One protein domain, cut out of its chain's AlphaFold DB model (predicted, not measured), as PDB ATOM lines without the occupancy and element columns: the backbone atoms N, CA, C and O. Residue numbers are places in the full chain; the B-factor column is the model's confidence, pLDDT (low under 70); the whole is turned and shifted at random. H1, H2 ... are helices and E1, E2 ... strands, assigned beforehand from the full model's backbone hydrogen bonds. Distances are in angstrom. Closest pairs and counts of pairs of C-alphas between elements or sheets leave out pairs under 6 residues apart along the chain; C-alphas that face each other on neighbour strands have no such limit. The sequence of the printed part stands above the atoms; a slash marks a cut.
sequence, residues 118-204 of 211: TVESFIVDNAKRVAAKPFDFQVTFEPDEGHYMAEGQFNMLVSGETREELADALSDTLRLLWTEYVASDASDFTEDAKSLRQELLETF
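What this domain is: This is residues 118 to 204 of the 211 residues of an uncharacterized protein of Hyphomicrobiales bacterium (UniProt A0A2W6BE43). What shape? A curled sheet, E1 E2 E3 E4, wraps round H1, and H2 packs on one end of H1. Which parts? The 87 printed residues include four strands in a meander, each antiparallel to the one before, then two helices; the class is mixed. The whole is compact, radius of gyration of the C-alphas 13.9 A, spanning 45 by 25 by 21 A.

Where its parts are: Which strands? E1 is residues 118 to 124, beginning at C-alpha (-222.062, 52.130, -4.194); E2 is 127 to 142, E3 147 to 151, E4 157 to 160. Which helices? H1 is residues 163 to 183, 28.7 A long; H2 is 191 to 203, ending at C-alpha (-222.458, 52.719, -17.588).

How they stand to each other: What pairs? Hairpin E2 and E3 has N 140 and O 149 within hydrogen-bond range, 2.9 A. O i to N i+4 pairs are within range throughout H2, 16 of 17 in H1. What touches? H1 touches H2 with residues 178 to 182 alone; the closest C-alphas, Tyr 181 and Arg 197, are 5.2 A apart.

The domain as a whole: Any cut? The printed part has no cut and no long link. Low confidence? No printed residue is under 70.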
ATOM      1  N   THR A 118    -221.117  52.074  -3.074       97.25
ATOM      2  CA  THR A 118    -222.062  52.130  -4.194       97.25
ATOM      3  C   THR A 118    -221.895  53.425  -4.986       97.25
ATOM      4  O   THR A 118    -222.009  54.525  -4.445       97.25
ATOM      5  N   VAL A 119    -221.688  53.297  -6.295       97.06
ATOM      6  CA  VAL A 119    -221.643  54.413  -7.241       97.06
ATOM      7  C   VAL A 119    -222.985  54.528  -7.951       97.06
ATOM      8  O   VAL A 119    -223.348  53.713  -8.797       97.06
ATOM      9  N   GLU A 120    -223.721  55.587  -7.628       96.69
ATOM     10  CA  GLU A 120    -224.947  55.964  -8.344       96.69
ATOM     11  C   GLU A 120    -224.702  57.105  -9.330       96.69
ATOM     12  O   GLU A 120    -225.367  57.226 -10.359       96.69
ATOM     13  N   SER A 121    -223.766  57.992  -8.994       95.31
ATOM     14  CA  SER A 121    -223.432  59.157  -9.799       95.31
ATOM     15  C   SER A 121    -222.128  59.793  -9.346       95.31
ATOM     16  O   SER A 121    -221.730  59.626  -8.196       95.31
ATOM     17  N   PHE A 122    -221.525  60.594 -10.217       95.12
ATOM     18  CA  PHE A 122    -220.399  61.462  -9.881       95.12
ATOM     19  C   PHE A 122    -220.545  62.818 -10.582       95.12
ATOM     20  O   PHE A 122    -221.386  62.992 -11.469       95.12
ATOM     21  N   ILE A 123    -219.754  63.805 -10.160       93.50
ATOM     22  CA  ILE A 123    -219.761  65.156 -10.738       93.50
ATOM     23  C   ILE A 123    -218.465  65.378 -11.520       93.50
ATOM     24  O   ILE A 123    -217.372  65.209 -10.978       93.50
ATOM     25  N   VAL A 124    -218.594  65.821 -12.770       92.81
ATOM     26  CA  VAL A 124    -217.496  66.222 -13.663       92.81
ATOM     27  C   VAL A 124    -217.913  67.481 -14.421       92.81
ATOM     28  O   VAL A 124    -219.034  67.553 -14.914       92.81
ATOM     29  N   ASP A 125    -217.052  68.500 -14.464       87.94
ATOM     30  CA  ASP A 125    -217.312  69.791 -15.129       87.94
ATOM     31  C   ASP A 125    -218.666  70.435 -14.765       87.94
ATOM     32  O   ASP A 125    -219.407  70.916 -15.619       87.94
ATOM     33  N   ASN A 126    -219.017  70.410 -13.474       87.31
ATOM     34  CA  ASN A 126    -220.313  70.849 -12.928       87.31
ATOM     35  C   ASN A 126    -221.548  70.098 -13.473       87.31
ATOM     36  O   ASN A 126    -222.676  70.462 -13.141       87.31
ATOM     37  N   ALA A 127    -221.359  69.034 -14.253       89.44
ATOM     38  CA  ALA A 127    -222.412  68.140 -14.705       89.44
ATOM     39  C   ALA A 127    -222.441  66.870 -13.845       89.44
ATOM     40  O   ALA A 127    -221.410  66.262 -13.546       89.44
ATOM     41  N   LYS A 128    -223.645  66.445 -13.457       93.75
ATOM     42  CA  LYS A 128    -223.855  65.170 -12.767       93.75
ATOM     43  C   LYS A 128    -223.981  64.054 -13.802       93.75
ATOM     44  O   LYS A 128    -224.862  64.106 -14.656       93.75
ATOM     45  N   ARG A 129    -223.133  63.032 -13.707       93.75
ATOM     46  CA  ARG A 129    -223.227  61.796 -14.493       93.75
ATOM     47  C   ARG A 129    -223.864  60.728 -13.625       93.75
ATOM     48  O   ARG A 129    -223.369  60.456 -12.539       93.75
ATOM     49  N   VAL A 130    -224.985  60.178 -14.075       95.88
ATOM     50  CA  VAL A 130    -225.767  59.183 -13.330       95.88
ATOM     51  C   VAL A 130    -225.569  57.827 -13.985       95.88
ATOM     52  O   VAL A 130    -225.644  57.718 -15.207       95.88
ATOM     53  N   ALA A 131    -225.289  56.810 -13.177       95.50
ATOM     54  CA  ALA A 131    -225.133  55.453 -13.665       95.50
ATOM     55  C   ALA A 131    -226.488  54.906 -14.141       95.50
ATOM     56  O   ALA A 131    -227.507  55.090 -13.472       95.50
ATOM     57  N   ALA A 132    -226.507  54.183 -15.261       94.94
ATOM     58  CA  ALA A 132    -227.701  53.494 -15.754       94.94
ATOM     59  C   ALA A 132    -228.255  52.504 -14.714       94.94
ATOM     60  O   ALA A 132    -229.465  52.304 -14.599       94.94
ATOM     61  N   LYS A 133    -227.351  51.892 -13.945       94.56
ATOM     62  CA  LYS A 133    -227.651  51.054 -12.790       94.56
ATOM     63  C   LYS A 133    -226.567  51.285 -11.730       94.56
ATOM     64  O   LYS A 133    -225.396  51.246 -12.104       94.56
ATOM     65  N   PRO A 134    -226.924  51.462 -10.444       95.88
ATOM     66  CA  PRO A 134    -225.942  51.489  -9.368       95.88
ATOM     67  C   PRO A 134    -225.070  50.233  -9.365       95.88
ATOM     68  O   PRO A 134    -225.554  49.125  -9.632       95.88
ATOM     69  N   PHE A 135    -223.793  50.415  -9.064       96.12
ATOM     70  CA  PHE A 135    -222.817  49.339  -8.978       96.12
ATOM     71  C   PHE A 135    -221.867  49.576  -7.811       96.12
ATOM     72  O   PHE A 135    -221.677  50.713  -7.381       96.12
ATOM     73  N   ASP A 136    -221.276  48.495  -7.314       97.25
ATOM     74  CA  ASP A 136    -220.503  48.516  -6.080       97.25
ATOM     75  C   ASP A 136    -219.017  48.280  -6.341       97.25
ATOM     76  O   ASP A 136    -218.637  47.445  -7.168       97.25
ATOM     77  N   PHE A 137    -218.192  48.972  -5.566       98.19
ATOM     78  CA  PHE A 137    -216.790  48.651  -5.353       98.19
ATOM     79  C   PHE A 137    -216.647  47.842  -4.070       98.19
ATOM     80  O   PHE A 137    -217.173  48.226  -3.021       98.19
ATOM     81  N   GLN A 138    -215.935  46.721  -4.153       98.12
ATOM     82  CA  GLN A 138    -215.608  45.928  -2.976       98.12
ATOM     83  C   GLN A 138    -214.556  46.672  -2.169       98.12
ATOM     84  O   GLN A 138    -213.523  47.054  -2.714       98.12
ATOM     85  N   VAL A 139    -214.841  46.882  -0.886       98.31
ATOM     86  CA  VAL A 139    -213.938  47.571   0.032       98.31
ATOM     87  C   VAL A 139    -213.265  46.548   0.928       98.31
ATOM     88  O   VAL A 139    -213.922  45.712   1.547       98.31
ATOM     89  N   THR A 140    -211.950  46.648   1.034       97.56
ATOM     90  CA  THR A 140    -211.163  45.964   2.055       97.56
ATOM     91  C   THR A 140    -210.456  46.999   2.916       97.56
ATOM     92  O   THR A 140    -210.204  48.127   2.493       97.56
ATOM     93  N   PHE A 141    -210.167  46.630   4.159       96.75
ATOM     94  CA  PHE A 141    -209.354  47.437   5.054       96.75
ATOM     95  C   PHE A 141    -208.140  46.620   5.460       96.75
ATOM     96  O   PHE A 141    -208.307  45.501   5.946       96.75
ATOM     97  N   GLU A 142    -206.950  47.183   5.277       95.38
ATOM     98  CA  GLU A 142    -205.676  46.554   5.611       95.38
ATOM     99  C   GLU A 142    -205.196  47.079   6.974       95.38
ATOM    100  O   GLU A 142    -204.653  48.187   7.054       95.38
ATOM    101  N   PRO A 143    -205.384  46.333   8.084       91.62
ATOM    102  CA  PRO A 143    -205.166  46.867   9.426       91.62
ATOM    103  C   PRO A 143    -203.721  47.284   9.687       91.62
ATOM    104  O   PRO A 143    -203.492  48.289  10.359       91.62
ATOM    105  N   ASP A 144    -202.760  46.517   9.167       89.62
ATOM    106  CA  ASP A 144    -201.328  46.742   9.380       89.62
ATOM    107  C   ASP A 144    -200.840  48.056   8.763       89.62
ATOM    108  O   ASP A 144    -199.963  48.721   9.319       89.62
ATOM    109  N   GLU A 145    -201.434  48.443   7.638       89.50
ATOM    110  CA  GLU A 145    -201.091  49.666   6.919       89.50
ATOM    111  C   GLU A 145    -202.048  50.823   7.246       89.50
ATOM    112  O   GLU A 145    -201.686  51.985   7.074       89.50
ATOM    113  N   GLY A 146    -203.236  50.522   7.778       92.19
ATOM    114  CA  GLY A 146    -204.211  51.507   8.235       92.19
ATOM    115  C   GLY A 146    -204.927  52.241   7.107       92.19
ATOM    116  O   GLY A 146    -205.305  53.393   7.301       92.19
ATOM    117  N   HIS A 147    -205.106  51.592   5.957       94.94
ATOM    118  CA  HIS A 147    -205.786  52.169   4.803       94.94
ATOM    119  C   HIS A 147    -206.868  51.232   4.264       94.94
ATOM    120  O   HIS A 147    -206.841  50.012   4.452       94.94
ATOM    121  N   TYR A 148    -207.821  51.835   3.571       97.69
ATOM    122  CA  TYR A 148    -208.822  51.151   2.778       97.69
ATOM    123  C   TYR A 148    -208.353  50.976   1.344       97.69
ATOM    124  O   TYR A 148    -207.656  51.834   0.798       97.69
ATOM    125  N   MET A 149    -208.815  49.905   0.714       98.12
ATOM    126  CA  MET A 149    -208.714  49.685  -0.722       98.12
ATOM    127  C   MET A 149    -210.109  49.435  -1.282       98.12
ATOM    128  O   MET A 149    -210.924  48.765  -0.649       98.12
ATOM    129  N   ALA A 150    -210.383  49.973  -2.466       98.31
ATOM    130  CA  ALA A 150    -211.610  49.705  -3.199       98.31
ATOM    131  C   ALA A 150    -211.283  49.229  -4.615       98.31
ATOM    132  O   ALA A 150    -210.584  49.920  -5.362       98.31
ATOM    133  N   GLU A 151    -211.811  48.062  -4.980       97.56
ATOM    134  CA  GLU A 151    -211.662  47.450  -6.302       97.56
ATOM    135  C   GLU A 151    -213.025  47.218  -6.966       97.56
ATOM    136  O   GLU A 151    -214.021  46.907  -6.305       97.56
ATOM    137  N   GLY A 152    -213.098  47.400  -8.286       94.00
ATOM    138  CA  GLY A 152    -214.373  47.303  -8.992       94.00
ATOM    139  C   GLY A 152    -214.289  47.535 -10.497       94.00
ATOM    140  O   GLY A 152    -213.339  47.112 -11.157       94.00
ATOM    141  N   GLN A 153    -215.332  48.164 -11.048       92.81
ATOM    142  CA  GLN A 153    -215.460  48.408 -12.489       92.81
ATOM    143  C   GLN A 153    -214.284  49.211 -13.060       92.81
ATOM    144  O   GLN A 153    -213.549  49.879 -12.333       92.81
ATOM    145  N   PHE A 154    -214.118  49.142 -14.386       94.31
ATOM    146  CA  PHE A 154    -213.090  49.879 -15.129       94.31
ATOM    147  C   PHE A 154    -211.646  49.531 -14.731       94.31
ATOM    148  O   PHE A 154    -210.729  50.315 -14.969       94.31
ATOM    149  N   ASN A 155    -211.439  48.354 -14.122       90.69
ATOM    150  CA  ASN A 155    -210.165  47.928 -13.531       90.69
ATOM    151  C   ASN A 155    -209.589  48.964 -12.552       90.69
ATOM    152  O   ASN A 155    -208.373  49.138 -12.452       90.69
ATOM    153  N   MET A 156    -210.469  49.684 -11.858       94.75
ATOM    154  CA  MET A 156    -210.068  50.697 -10.900       94.75
ATOM    155  C   MET A 156    -209.652  50.056  -9.580       94.75
ATOM    156  O   MET A 156    -210.343  49.184  -9.048       94.75
ATOM    157  N   LEU A 157    -208.542  50.562  -9.050       96.44
ATOM    158  CA  LEU A 157    -208.061  50.302  -7.706       96.44
ATOM    159  C   LEU A 157    -207.708  51.643  -7.068       96.44
ATOM    160  O   LEU A 157    -206.826  52.346  -7.562       96.44
ATOM    161  N   VAL A 158    -208.403  51.995  -5.991       97.44
ATOM    162  CA  VAL A 158    -208.171  53.236  -5.240       97.44
ATOM    163  C   VAL A 158    -207.941  52.925  -3.767       97.44
ATOM    164  O   VAL A 158    -208.358  51.873  -3.279       97.44
ATOM    165  N   SER A 159    -207.273  53.833  -3.061       97.56
ATOM    166  CA  SER A 159    -207.004  53.706  -1.630       97.56
ATOM    167  C   SER A 159    -207.156  55.040  -0.897       97.56
ATOM    168  O   SER A 159    -207.067  56.103  -1.509       97.56
ATOM    169  N   GLY A 160    -207.395  54.973   0.415       96.69
ATOM    170  CA  GLY A 160    -207.507  56.133   1.310       96.69
ATOM    171  C   GLY A 160    -207.297  55.734   2.774       96.69
ATOM    172  O   GLY A 160    -207.526  54.575   3.124       96.69
ATOM    173  N   GLU A 161    -206.843  56.647   3.641       94.31
ATOM    174  CA  GLU A 161    -206.627  56.335   5.068       94.31
ATOM    175  C   GLU A 161    -207.956  56.228   5.822       94.31
ATOM    176  O   GLU A 161    -208.081  55.457   6.771       94.31
ATOM    177  N   THR A 162    -208.960  56.985   5.380       95.44
ATOM    178  CA  THR A 162    -210.327  56.955   5.910       95.44
ATOM    179  C   THR A 162    -211.325  56.553   4.830       95.44
ATOM    180  O   THR A 162    -211.040  56.589   3.632       95.44
ATOM    181  N   ARG A 163    -212.537  56.188   5.255       95.25
ATOM    182  CA  ARG A 163    -213.624  55.855   4.331       95.25
ATOM    183  C   ARG A 163    -214.064  57.048   3.474       95.25
ATOM    184  O   ARG A 163    -214.427  56.854   2.318       95.25
ATOM    185  N   GLU A 164    -213.995  58.262   4.018       95.19
ATOM    186  CA  GLU A 164    -214.260  59.506   3.282       95.19
ATOM    187  C   GLU A 164    -213.197  59.736   2.201       95.19
ATOM    188  O   GLU A 164    -213.538  59.884   1.030       95.19
ATOM    189  N   GLU A 165    -211.914  59.631   2.557       96.44
ATOM    190  CA  GLU A 165    -210.812  59.757   1.596       96.44
ATOM    191  C   GLU A 165    -210.883  58.705   0.480       96.44
ATOM    192  O   GLU A 165    -210.597  59.009  -0.677       96.44
ATOM    193  N   LEU A 166    -211.291  57.472   0.800       97.94
ATOM    194  CA  LEU A 166    -211.495  56.420  -0.198       97.94
ATOM    195  C   LEU A 166    -212.611  56.782  -1.191       97.94
ATOM    196  O   LEU A 166    -212.467  56.559  -2.394       97.94
ATOM    197  N   ALA A 167    -213.724  57.330  -0.695       97.31
ATOM    198  CA  ALA A 167    -214.845  57.755  -1.527       97.31
ATOM    199  C   ALA A 167    -214.463  58.941  -2.430       97.31
ATOM    200  O   ALA A 167    -214.813  58.952  -3.615       97.31
ATOM    201  N   ASP A 168    -213.694  59.893  -1.902       97.44
ATOM    202  CA  ASP A 168    -213.149  61.011  -2.672       97.44
ATOM    203  C   ASP A 168    -212.188  60.520  -3.761       97.44
ATOM    204  O   ASP A 168    -212.351  60.873  -4.930       97.44
ATOM    205  N   ALA A 169    -211.255  59.622  -3.423       98.00
ATOM    206  CA  ALA A 169    -210.325  59.030  -4.382       98.00
ATOM    207  C   ALA A 169    -211.049  58.270  -5.510       98.00
ATOM    208  O   ALA A 169    -210.660  58.357  -6.681       98.00
ATOM    209  N   LEU A 170    -212.128  57.553  -5.180       98.00
ATOM    210  CA  LEU A 170    -212.990  56.881  -6.154       98.00
ATOM    211  C   LEU A 170    -213.647  57.886  -7.114       98.00
ATOM    212  O   LEU A 170    -213.586  57.717  -8.333       98.00
ATOM    213  N   SER A 171    -214.249  58.942  -6.566       96.62
ATOM    214  CA  SER A 171    -214.914  60.006  -7.328       96.62
ATOM    215  C   SER A 171    -213.942  60.752  -8.250       96.62
ATOM    216  O   SER A 171    -214.231  60.953  -9.434       96.62
ATOM    217  N   ASP A 172    -212.759  61.100  -7.745       96.81
ATOM    218  CA  ASP A 172    -211.713  61.772  -8.515       96.81
ATOM    219  C   ASP A 172    -211.177  60.887  -9.642       96.81
ATOM    220  O   ASP A 172    -210.979  61.357 -10.766       96.81
ATOM    221  N   THR A 173    -211.016  59.587  -9.387       97.50
ATOM    222  CA  THR A 173    -210.580  58.642 -10.420       97.50
ATOM    223  C   THR A 173    -211.648  58.473 -11.501       97.50
ATOM    224  O   THR A 173    -211.318  58.503 -12.685       97.50
ATOM    225  N   LEU A 174    -212.936  58.389 -11.144       96.94
ATOM    226  CA  LEU A 174    -214.028  58.379 -12.129       96.94
ATOM    227  C   LEU A 174    -214.045  59.659 -12.975       96.94
ATOM    228  O   LEU A 174    -214.204  59.596 -14.197       96.94
ATOM    229  N   ARG A 175    -213.837  60.825 -12.350       96.31
ATOM    230  CA  ARG A 175    -213.728  62.105 -13.059       96.31
ATOM    231  C   ARG A 175    -212.559  62.106 -14.038       96.31
ATOM    232  O   ARG A 175    -212.724  62.560 -15.173       96.31
ATOM    233  N   LEU A 176    -211.403  61.601 -13.613       95.50
ATOM    234  CA  LEU A 176    -210.226  61.474 -14.464       95.50
ATOM    235  C   LEU A 176    -210.530  60.575 -15.664       95.50
ATOM    236  O   LEU A 176    -210.340  60.998 -16.799       95.50
ATOM    237  N   LEU A 177    -211.086  59.381 -15.436       95.25
ATOM    238  CA  LEU A 177    -211.442  58.460 -16.516       95.25
ATOM    239  C   LEU A 177    -212.425  59.086 -17.509       95.25
ATOM    240  O   LEU A 177    -212.240  58.971 -18.720       95.25
ATOM    241  N   TRP A 178    -213.445  59.794 -17.026       95.38
ATOM    242  CA  TRP A 178    -214.386  60.485 -17.904       95.38
ATOM    243  C   TRP A 178    -213.704  61.565 -18.754       95.38
ATOM    244  O   TRP A 178    -213.929  61.653 -19.962       95.38
ATOM    245  N   THR A 179    -212.852  62.377 -18.132       93.44
ATOM    246  CA  THR A 179    -212.150  63.478 -18.805       93.44
ATOM    247  C   THR A 179    -211.202  62.942 -19.883       93.44
ATOM    248  O   THR A 179    -211.237  63.387 -21.034       93.44
ATOM    249  N   GLU A 180    -210.418  61.921 -19.543       92.94
ATOM    250  CA  GLU A 180    -209.392  61.362 -20.423       92.94
ATOM    251  C   GLU A 180    -209.977  60.482 -21.532       92.94
ATOM    252  O   GLU A 180    -209.504  60.541 -22.662       92.94
ATOM    253  N   TYR A 181    -211.025  59.694 -21.262       93.19
ATOM    254  CA  TYR A 181    -211.529  58.713 -22.232       93.19
ATOM    255  C   TYR A 181    -212.835  59.121 -22.914       93.19
ATOM    256  O   TYR A 181    -213.089  58.698 -24.041       93.19
ATOM    257  N   VAL A 182    -213.670  59.958 -22.299       92.25
ATOM    258  CA  VAL A 182    -214.969  60.344 -22.877       92.25
ATOM    259  C   VAL A 182    -214.939  61.763 -23.441       92.25
ATOM    260  O   VAL A 182    -215.332  61.963 -24.593       92.25
ATOM    261  N   ALA A 183    -214.450  62.739 -22.672       88.19
ATOM    262  CA  ALA A 183    -214.434  64.144 -23.092       88.19
ATOM    263  C   ALA A 183    -213.319  64.476 -24.103       88.19
ATOM    264  O   ALA A 183    -213.442  65.445 -24.852       88.19
ATOM    265  N   SER A 184    -212.255  63.672 -24.152       88.12
ATOM    266  CA  SER A 184    -211.128  63.868 -25.072       88.12
ATOM    267  C   SER A 184    -211.399  63.328 -26.484       88.12
ATOM    268  O   SER A 184    -212.268  62.470 -26.691       88.12
ATOM    269  N   ASP A 185    -210.646  63.835 -27.468       85.75
ATOM    270  CA  ASP A 185    -210.692  63.352 -28.853       85.75
ATOM    271  C   ASP A 185    -210.160  61.913 -28.936       85.75
ATOM    272  O   ASP A 185    -209.050  61.613 -28.497       85.75
ATOM    273  N   ALA A 186    -210.970  61.018 -29.499       84.31
ATOM    274  CA  ALA A 186    -210.682  59.591 -29.587       84.31
ATOM    275  C   ALA A 186    -209.890  59.195 -30.846       84.31
ATOM    276  O   ALA A 186    -209.699  57.997 -31.074       84.31
ATOM    277  N   SER A 187    -209.465  60.151 -31.685       84.50
ATOM    278  CA  SER A 187    -208.786  59.866 -32.961       84.50
ATOM    279  C   SER A 187    -207.563  58.955 -32.810       84.50
ATOM    280  O   SER A 187    -207.327  58.103 -33.670       84.50
ATOM    281  N   ASP A 188    -206.846  59.091 -31.692       85.50
ATOM    282  CA  ASP A 188    -205.563  58.428 -31.437       85.50
ATOM    283  C   ASP A 188    -205.659  57.328 -30.364       85.50
ATOM    284  O   ASP A 188    -204.643  56.806 -29.899       85.50
ATOM    285  N   PHE A 189    -206.872  56.954 -29.951       93.00
ATOM    286  CA  PHE A 189    -207.057  55.937 -28.919       93.00
ATOM    287  C   PHE A 189    -206.640  54.550 -29.405       93.00
ATOM    288  O   PHE A 189    -206.961  54.123 -30.519       93.00
ATOM    289  N   THR A 190    -205.984  53.809 -28.514       93.44
ATOM    290  CA  THR A 190    -205.791  52.366 -28.674       93.44
ATOM    291  C   THR A 190    -207.139  51.642 -28.612       93.44
ATOM    292  O   THR A 190    -208.138  52.185 -28.138       93.44
ATOM    293  N   GLU A 191    -207.187  50.392 -29.072       91.94
ATOM    294  CA  GLU A 191    -208.418  49.591 -29.000       91.94
ATOM    295  C   GLU A 191    -208.887  49.368 -27.551       91.94
ATOM    296  O   GLU A 191    -210.086  49.423 -27.277       91.94
ATOM    297  N   ASP A 192    -207.954  49.232 -26.607       91.56
ATOM    298  CA  ASP A 192    -208.274  49.132 -25.179       91.56
ATOM    299  C   ASP A 192    -208.902  50.437 -24.656       91.56
ATOM    300  O   ASP A 192    -209.918  50.408 -23.966       91.56
ATOM    301  N   ALA A 193    -208.364  51.597 -25.055       92.19
ATOM    302  CA  ALA A 193    -208.906  52.904 -24.681       92.19
ATOM    303  C   ALA A 193    -210.298  53.159 -25.285       92.19
ATOM    304  O   ALA A 193    -211.169  53.727 -24.625       92.19
ATOM    305  N   LYS A 194    -210.543  52.704 -26.523       93.38
ATOM    306  CA  LYS A 194    -211.880  52.744 -27.141       93.38
ATOM    307  C   LYS A 194    -212.868  51.841 -26.405       93.38
ATOM    308  O   LYS A 194    -214.010  52.247 -26.205       93.38
ATOM    309  N   SER A 195    -212.423  50.658 -25.983       93.38
ATOM    310  CA  SER A 195    -213.245  49.713 -25.218       93.38
ATOM    311  C   SER A 195    -213.641  50.301 -23.864       93.38
ATOM    312  O   SER A 195    -214.823  50.316 -23.530       93.38
ATOM    313  N   LEU A 196    -212.687  50.888 -23.135       94.06
ATOM    314  CA  LEU A 196    -212.955  51.567 -21.866       94.06
ATOM    315  C   LEU A 196    -213.897  52.770 -22.039       94.06
ATOM    316  O   LEU A 196    -214.830  52.945 -21.261       94.06
ATOM    317  N   ARG A 197    -213.697  53.584 -23.086       94.69
ATOM    318  CA  ARG A 197    -214.612  54.687 -23.423       94.69
ATOM    319  C   ARG A 197    -216.040  54.186 -23.631       94.69
ATOM    320  O   ARG A 197    -216.978  54.821 -23.157       94.69
ATOM    321  N   GLN A 198    -216.209  53.084 -24.361       93.88
ATOM    322  CA  GLN A 198    -217.525  52.501 -24.597       93.88
ATOM    323  C   GLN A 198    -218.154  52.005 -23.289       93.88
ATOM    324  O   GLN A 198    -219.307  52.330 -23.027       93.88
ATOM    325  N   GLU A 199    -217.393  51.307 -22.445       95.06
ATOM    326  CA  GLU A 199    -217.861  50.840 -21.134       95.06
ATOM    327  C   GLU A 199    -218.326  52.012 -20.250       95.06
ATOM    328  O   GLU A 199    -219.407  51.967 -19.667       95.06
ATOM    329  N   LEU A 200    -217.563  53.113 -20.210       94.88
ATOM    330  CA  LEU A 200    -217.931  54.326 -19.470       94.88
ATOM    331  C   LEU A 200    -219.228  54.961 -19.992       94.88
ATOM    332  O   LEU A 200    -220.065  55.379 -19.192       94.88
ATOM    333  N   LEU A 201    -219.413  55.033 -21.314       94.56
ATOM    334  CA  LEU A 201    -220.626  55.580 -21.935       94.56
ATOM    335  C   LEU A 201    -221.855  54.686 -21.726       94.56
ATOM    336  O   LEU A 201    -222.964  55.198 -21.583       94.56
ATOM    337  N   GLU A 202    -221.676  53.365 -21.705       94.56
ATOM    338  CA  GLU A 202    -222.744  52.406 -21.410       94.56
ATOM    339  C   GLU A 202    -223.157  52.464 -19.934       94.56
ATOM    340  O   GLU A 202    -224.352  52.435 -19.624       94.56
ATOM    341  N   THR A 203    -222.188  52.599 -19.024       95.25
ATOM    342  CA  THR A 203    -222.458  52.719 -17.588       95.25
ATOM    343  C   THR A 203    -223.056  54.076 -17.229       95.25
ATOM    344  O   THR A 203    -223.970  54.126 -16.410       95.25
ATOM    345  N   PHE A 204    -222.604  55.170 -17.848       94.50
ATOM    346  CA  PHE A 204    -223.083  56.535 -17.595       94.50
ATOM    347  C   PHE A 204    -223.643  57.164 -18.877       94.50
ATOM    348  O   PHE A 204    -222.999  58.031 -19.481       94.50
TER     349      PHE A 204